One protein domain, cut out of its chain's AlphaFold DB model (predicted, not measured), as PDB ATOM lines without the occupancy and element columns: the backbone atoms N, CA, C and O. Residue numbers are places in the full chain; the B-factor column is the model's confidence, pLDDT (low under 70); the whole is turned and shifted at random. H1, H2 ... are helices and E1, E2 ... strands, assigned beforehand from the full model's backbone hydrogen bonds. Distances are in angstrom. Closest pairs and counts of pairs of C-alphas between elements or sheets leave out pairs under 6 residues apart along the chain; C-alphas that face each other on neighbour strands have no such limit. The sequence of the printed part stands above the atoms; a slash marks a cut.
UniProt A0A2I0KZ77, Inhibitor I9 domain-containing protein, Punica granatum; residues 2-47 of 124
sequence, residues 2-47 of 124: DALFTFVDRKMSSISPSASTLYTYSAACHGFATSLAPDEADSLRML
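AT A GLANCE: This is residues 2 to 47 of the 124 residues of the protein "Inhibitor I9 domain-containing protein" of Punica granatum (UniProt A0A2I0KZ77). A long helix, H1, runs lengthwise over one face of a hairpin of two strands, E1 and E2, with a gap between helix and hairpin, and the other face of the hairpin is bare of named elements. A shorter helix, H2, sits at the end of the hairpin where E2 ends, while the turn of the hairpin, residues 26 to 30, makes the opposite end of the longest axis. The printed part has 46 residues, with two named helices and two named strands in the order H1, E1, E2, H2; the sheet has the order E1 - E2 and is antiparallel, and the class is mixed, helices and strands. The whole is compact, with a radius of gyration of the C-alphas of 10.4 A, and only just elongated, spanning 29 by 19 by 18 A.

IN THESE COORDINATES: H1, residues 2 to 15, begins at C-alpha 2 at (-19.782, 25.092, -15.195) and is 20.3 A long from first to last C-alpha. E1, residues 21 to 25, starts at C-alpha 21 at (-10.864, 31.268, -24.934) and is 10.8 A long. E2, residues 31 to 34, is 10.2 A long. H2, residues 38 to 45, is 10.7 A long and ends at C-alpha 45 at (-19.773, 44.869, -26.323).

HOW THE PARTS SIT: H1 is near E2, with 7 pairs of C-alphas within 10 A. The closest C-alphas of H1 and E1 are those of Asp 9 and Thr 21, 7.8 A apart. Residues 4 to 12 of H1 make its pairs within 10 A of the sheet. E1 and E2 form a hairpin, antiparallel with 159 degrees between their directions. C-alphas 24 and 32 face each other at 4.2 A. Across this pair, N 22 and O 33 are 2.8 A apart and N 33 and O 23 are 2.9 A apart, both within hydrogen-bond range. H1 and H2 only just touch, with 3 pairs of C-alphas within 8 A, and H1 does so with residue 15 alone. Their closest C-alphas are those of Ile 15 and Glu 40, 6.1 A apart. H1 and H2 run opposite ways at a steep tilt of 42 degrees. E1 and H2 are apart. In H1 and H2 every O i to N i+4 pair is within hydrogen-bond range.

THE WHOLE: The two C-alphas farthest apart, those of Ala 27 and Asp 39, are 28.9 A from each other. The first and last printed C-alphas, of Asp 2 and Leu 47, are 20.4 A apart. The printed part has no cut, and the links H1 to E1, E1 to E2 and E2 to H2 are tight. The mean pLDDT of the printed part is 85.7, and residues 2 to 5 are under 70.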
ATOM      1  N   ASP A   2     -19.272  25.410 -13.841       67.81
ATOM      2  CA  ASP A   2     -19.782  25.092 -15.195       67.81
ATOM      3  C   ASP A   2     -20.727  26.103 -15.872       67.81
ATOM      4  O   ASP A   2     -20.696  26.250 -17.095       67.81
ATOM      5  N   ALA A   3     -21.573  26.821 -15.125       68.62
ATOM      6  CA  ALA A   3     -22.601  27.676 -15.733       68.62
ATOM      7  C   ALA A   3     -22.033  28.937 -16.411       68.62
ATOM      8  O   ALA A   3     -22.530  29.343 -17.462       68.62
ATOM      9  N   LEU A   4     -20.986  29.540 -15.834       66.75
ATOM     10  CA  LEU A   4     -20.343  30.732 -16.391       66.75
ATOM     11  C   LEU A   4     -19.556  30.387 -17.659       66.75
ATOM     12  O   LEU A   4     -19.712  31.062 -18.670       66.75
ATOM     13  N   PHE A   5     -18.782  29.299 -17.625       67.19
ATOM     14  CA  PHE A   5     -18.038  28.810 -18.788       67.19
ATOM     15  C   PHE A   5     -18.972  28.447 -19.944       67.19
ATOM     16  O   PHE A   5     -18.804  28.946 -21.050       67.19
ATOM     17  N   THR A   6     -20.043  27.698 -19.666       71.19
ATOM     18  CA  THR A   6     -21.043  27.347 -20.688       71.19
ATOM     19  C   THR A   6     -21.715  28.588 -21.282       71.19
ATOM     20  O   THR A   6     -22.034  28.629 -22.471       71.19
ATOM     21  N   PHE A   7     -21.962  29.613 -20.460       74.25
ATOM     22  CA  PHE A   7     -22.532  30.871 -20.926       74.25
ATOM     23  C   PHE A   7     -21.575  31.613 -21.865       74.25
ATOM     24  O   PHE A   7     -22.002  32.020 -22.949       74.25
ATOM     25  N   VAL A   8     -20.313  31.752 -21.451       71.88
ATOM     26  CA  VAL A   8     -19.250  32.399 -22.225       71.88
ATOM     27  C   VAL A   8     -19.049  31.676 -23.550       71.88
ATOM     28  O   VAL A   8     -19.255  32.295 -24.588       71.88
ATOM     29  N   ASP A   9     -18.779  30.371 -23.532       74.62
ATOM     30  CA  ASP A   9     -18.494  29.595 -24.744       74.62
ATOM     31  C   ASP A   9     -19.659  29.655 -25.736       74.62
ATOM     32  O   ASP A   9     -19.469  29.930 -26.918       74.62
ATOM     33  N   ARG A  10     -20.901  29.506 -25.257       79.69
ATOM     34  CA  ARG A  10     -22.085  29.578 -26.123       79.69
ATOM     35  C   ARG A  10     -22.256  30.951 -26.772       79.69
ATOM     36  O   ARG A  10     -22.652  31.029 -27.934       79.69
ATOM     37  N   LYS A  11     -22.045  32.035 -26.020       77.94
ATOM     38  CA  LYS A  11     -22.156  33.397 -26.561       77.94
ATOM     39  C   LYS A  11     -21.011  33.705 -27.515       77.94
ATOM     40  O   LYS A  11     -21.255  34.283 -28.568       77.94
ATOM     41  N   MET A  12     -19.815  33.236 -27.188       80.19
ATOM     42  CA  MET A  12     -18.618  33.384 -27.998       80.19
ATOM     43  C   MET A  12     -18.764  32.682 -29.351       80.19
ATOM     44  O   MET A  12     -18.630  33.327 -30.384       80.19
ATOM     45  N   SER A  13     -19.174  31.408 -29.363       81.62
ATOM     46  CA  SER A  13     -19.397  30.647 -30.602       81.62
ATOM     47  C   SER A  13     -20.504  31.228 -31.490       81.62
ATOM     48  O   SER A  13     -20.524  30.964 -32.688       81.62
ATOM     49  N   SER A  14     -21.434  32.007 -30.925       83.44
ATOM     50  CA  SER A  14     -22.464  32.715 -31.696       83.44
ATOM     51  C   SER A  14     -21.933  33.955 -32.417       83.44
ATOM     52  O   SER A  14     -22.571  34.387 -33.375       83.44
ATOM     53  N   ILE A  15     -20.851  34.560 -31.927       85.38
ATOM     54  CA  ILE A  15     -20.257  35.781 -32.487       85.38
ATOM     55  C   ILE A  15     -19.096  35.411 -33.402       85.38
ATOM     56  O   ILE A  15     -19.047  35.861 -34.539       85.38
ATOM     57  N   SER A  16     -18.209  34.544 -32.919       86.31
ATOM     58  CA  SER A  16     -17.044  34.070 -33.650       86.31
ATOM     59  C   SER A  16     -16.923  32.552 -33.494       86.31
ATOM     60  O   SER A  16     -16.422  32.063 -32.478       86.31
ATOM     61  N   PRO A  17     -17.387  31.767 -34.483       83.06
ATOM     62  CA  PRO A  17     -17.336  30.305 -34.427       83.06
ATOM     63  C   PRO A  17     -15.913  29.738 -34.346       83.06
ATOM     64  O   PRO A  17     -15.727  28.603 -33.915       83.06
ATOM     65  N   SER A  18     -14.921  30.509 -34.798       84.50
ATOM     66  CA  SER A  18     -13.505  30.138 -34.790       84.50
ATOM     67  C   SER A  18     -12.736  30.642 -33.573       84.50
ATOM     68  O   SER A  18     -11.603  30.203 -33.368       84.50
ATOM     69  N   ALA A  19     -13.298  31.563 -32.786       86.44
ATOM     70  CA  ALA A  19     -12.611  32.088 -31.617       86.44
ATOM     71  C   ALA A  19     -12.567  31.055 -30.490       86.44
ATOM     72  O   ALA A  19     -13.518  30.308 -30.249       86.44
ATOM     73  N   SER A  20     -11.452  31.048 -29.766       86.56
ATOM     74  CA  SER A  20     -11.258  30.240 -28.571       86.56
ATOM     75  C   SER A  20     -10.911  31.121 -27.378       86.56
ATOM     76  O   SER A  20     -10.364  32.224 -27.505       86.56
ATOM     77  N   THR A  21     -11.249  30.633 -26.192       88.69
ATOM     78  CA  THR A  21     -10.864  31.268 -24.934       88.69
ATOM     79  C   THR A  21      -9.375  31.030 -24.682       88.69
ATOM     80  O   THR A  21      -8.931  29.887 -24.610       88.69
ATOM     81  N   LEU A  22      -8.606  32.109 -24.538       91.00
ATOM     82  CA  LEU A  22      -7.178  32.079 -24.204       91.00
ATOM     83  C   LEU A  22      -6.963  31.935 -22.695       91.00
ATOM     84  O   LEU A  22      -6.063  31.228 -22.252       91.00
ATOM     85  N   TYR A  23      -7.797  32.613 -21.904       89.69
ATOM     86  CA  TYR A  23      -7.722  32.596 -20.447       89.69
ATOM     87  C   TYR A  23      -9.086  32.880 -19.817       89.69
ATOM     88  O   TYR A  23      -9.927  33.541 -20.425       89.69
ATOM     89  N   THR A  24      -9.312  32.419 -18.586       90.00
ATOM     90  CA  THR A  24     -10.522  32.733 -17.813       90.00
ATOM     91  C   THR A  24     -10.168  33.279 -16.440       90.00
ATOM     92  O   THR A  24      -9.436  32.658 -15.674       90.00
ATOM     93  N   TYR A  25     -10.744  34.431 -16.118       89.44
ATOM     94  CA  TYR A  25     -10.606  35.107 -14.838       89.44
ATOM     95  C   TYR A  25     -11.791  34.735 -13.942       89.44
ATOM     96  O   TYR A  25     -12.948  34.793 -14.367       89.44
ATOM     97  N   SER A  26     -11.498  34.329 -12.705       89.25
ATOM     98  CA  SER A  26     -12.522  33.956 -11.714       89.25
ATOM     99  C   SER A  26     -12.249  34.446 -10.289       89.25
ATOM    100  O   SER A  26     -13.158  34.421  -9.467       89.25
ATOM    101  N   ALA A  27     -11.027  34.895  -9.985       88.56
ATOM    102  CA  ALA A  27     -10.638  35.274  -8.626       88.56
ATOM    103  C   ALA A  27     -11.057  36.709  -8.262       88.56
ATOM    104  O   ALA A  27     -11.789  36.917  -7.300       88.56
ATOM    105  N   ALA A  28     -10.599  37.703  -9.031       87.94
ATOM    106  CA  ALA A  28     -10.890  39.120  -8.775       87.94
ATOM    107  C   ALA A  28     -12.093  39.637  -9.581       87.94
ATOM    108  O   ALA A  28     -12.815  40.532  -9.147       87.94
ATOM    109  N   CYS A  29     -12.310  39.067 -10.762       84.94
ATOM    110  CA  CYS A  29     -13.424  39.369 -11.646       84.94
ATOM    111  C   CYS A  29     -13.802  38.115 -12.437       84.94
ATOM    112  O   CYS A  29     -12.980  37.215 -12.619       84.94
ATOM    113  N   HIS A  30     -15.048  38.068 -12.907       88.50
ATOM    114  CA  HIS A  30     -15.520  37.038 -13.826       88.50
ATOM    115  C   HIS A  30     -15.379  37.545 -15.260       88.50
ATOM    116  O   HIS A  30     -16.035  38.515 -15.636       88.50
ATOM    117  N   GLY A  31     -14.540  36.892 -16.057       89.56
ATOM    118  CA  GLY A  31     -14.292  37.297 -17.437       89.56
ATOM    119  C   GLY A  31     -13.373  36.328 -18.162       89.56
ATOM    120  O   GLY A  31     -12.964  35.311 -17.607       89.56
ATOM    121  N   PHE A  32     -13.027  36.641 -19.402       90.50
ATOM    122  CA  PHE A  32     -12.158  35.805 -20.221       90.50
ATOM    123  C   PHE A  32     -11.357  36.657 -21.209       90.50
ATOM    124  O   PHE A  32     -11.745  37.781 -21.517       90.50
ATOM    125  N   ALA A  33     -10.238  36.114 -21.683       92.56
ATOM    126  CA  ALA A  33      -9.430  36.687 -22.754       92.56
ATOM    127  C   ALA A  33      -9.589  35.844 -24.021       92.56
ATOM    128  O   ALA A  33      -9.659  34.615 -23.952       92.56
ATOM    129  N   THR A  34      -9.649  36.494 -25.178       92.69
ATOM    130  CA  THR A  34      -9.855  35.849 -26.477       92.69
ATOM    131  C   THR A  34      -9.360  36.759 -27.603       92.69
ATOM    132  O   THR A  34      -9.212  37.963 -27.398       92.69
ATOM    133  N   SER A  35      -9.114  36.187 -28.781       93.62
ATOM    134  CA  SER A  35      -8.770  36.938 -29.988       93.62
ATOM    135  C   SER A  35      -9.999  37.053 -30.885       93.62
ATOM    136  O   SER A  35     -10.616  36.039 -31.212       93.62
ATOM    137  N   LEU A  36     -10.349  38.282 -31.258       93.00
ATOM    138  CA  LEU A  36     -11.522  38.620 -32.060       93.00
ATOM    139  C   LEU A  36     -11.151  39.619 -33.151       93.00
ATOM    140  O   LEU A  36     -10.284  40.473 -32.952       93.00
ATOM    141  N   ALA A  37     -11.861  39.559 -34.275       94.12
ATOM    142  CA  ALA A  37     -11.886  40.667 -35.214       94.12
ATOM    143  C   ALA A  37     -12.572  41.897 -34.575       94.12
ATOM    144  O   ALA A  37     -13.399  41.750 -33.667       94.12
ATOM    145  N   PRO A  38     -12.253  43.129 -35.013       94.50
ATOM    146  CA  PRO A  38     -12.808  44.341 -34.405       94.50
ATOM    147  C   PRO A  38     -14.347  44.387 -34.369       94.50
ATOM    148  O   PRO A  38     -14.932  44.783 -33.364       94.50
ATOM    149  N   ASP A  39     -15.007  43.929 -35.431       94.94
ATOM    150  CA  ASP A  39     -16.467  43.863 -35.558       94.94
ATOM    151  C   ASP A  39     -17.105  42.798 -34.647       94.94
ATOM    152  O   ASP A  39     -18.192  43.000 -34.094       94.94
ATOM    153  N   GLU A  40     -16.411  41.683 -34.428       93.69
ATOM    154  CA  GLU A  40     -16.810  40.664 -33.454       93.69
ATOM    155  C   GLU A  40     -16.699  41.203 -32.017       93.69
ATOM    156  O   GLU A  40     -17.595  40.984 -31.197       93.69
ATOM    157  N   ALA A  41     -15.639  41.960 -31.711       94.00
ATOM    158  CA  ALA A  41     -15.464  42.605 -30.410       94.00
ATOM    159  C   ALA A  41     -16.559  43.651 -30.136       94.00
ATOM    160  O   ALA A  41     -17.095  43.707 -29.026       94.00
ATOM    161  N   ASP A  42     -16.946  44.434 -31.144       94.56
ATOM    162  CA  ASP A  42     -18.066  45.373 -31.039       94.56
ATOM    163  C   ASP A  42     -19.399  44.650 -30.834       94.56
ATOM    164  O   ASP A  42     -20.199  45.047 -29.985       94.56
ATOM    165  N   SER A  43     -19.614  43.529 -31.525       93.06
ATOM    166  CA  SER A  43     -20.797  42.687 -31.317       93.06
ATOM    167  C   SER A  43     -20.869  42.142 -29.885       93.06
ATOM    168  O   SER A  43     -21.950  42.086 -29.296       93.06
ATOM    169  N   LEU A  44     -19.723  41.789 -29.294       91.62
ATOM    170  CA  LEU A  44     -19.635  41.325 -27.908       91.62
ATOM    171  C   LEU A  44     -19.944  42.447 -26.902       91.62
ATOM    172  O   LEU A  44     -20.643  42.198 -25.918       91.62
ATOM    173  N   ARG A  45     -19.488  43.682 -27.161       92.50
ATOM    174  CA  ARG A  45     -19.773  44.869 -26.323       92.50
ATOM    175  C   ARG A  45     -21.259  45.198 -26.220       92.50
ATOM    176  O   ARG A  45     -21.682  45.757 -25.217       92.50
ATOM    177  N   MET A  46     -22.036  44.867 -27.247       92.94
ATOM    178  CA  MET A  46     -23.467  45.177 -27.317       92.94
ATOM    179  C   MET A  46     -24.350  44.220 -26.505       92.94
ATOM    180  O   MET A  46     -25.566  44.401 -26.455       92.94
ATOM    181  N   LEU A  47     -23.781  43.179 -25.893       89.38
ATOM    182  CA  LEU A  47     -24.546  42.234 -25.086       89.38
ATOM    183  C   LEU A  47     -24.784  42.780 -23.673       89.38
ATOM    184  O   LEU A  47     -23.830  43.026 -22.946       89.38
TER     185      LEU A  47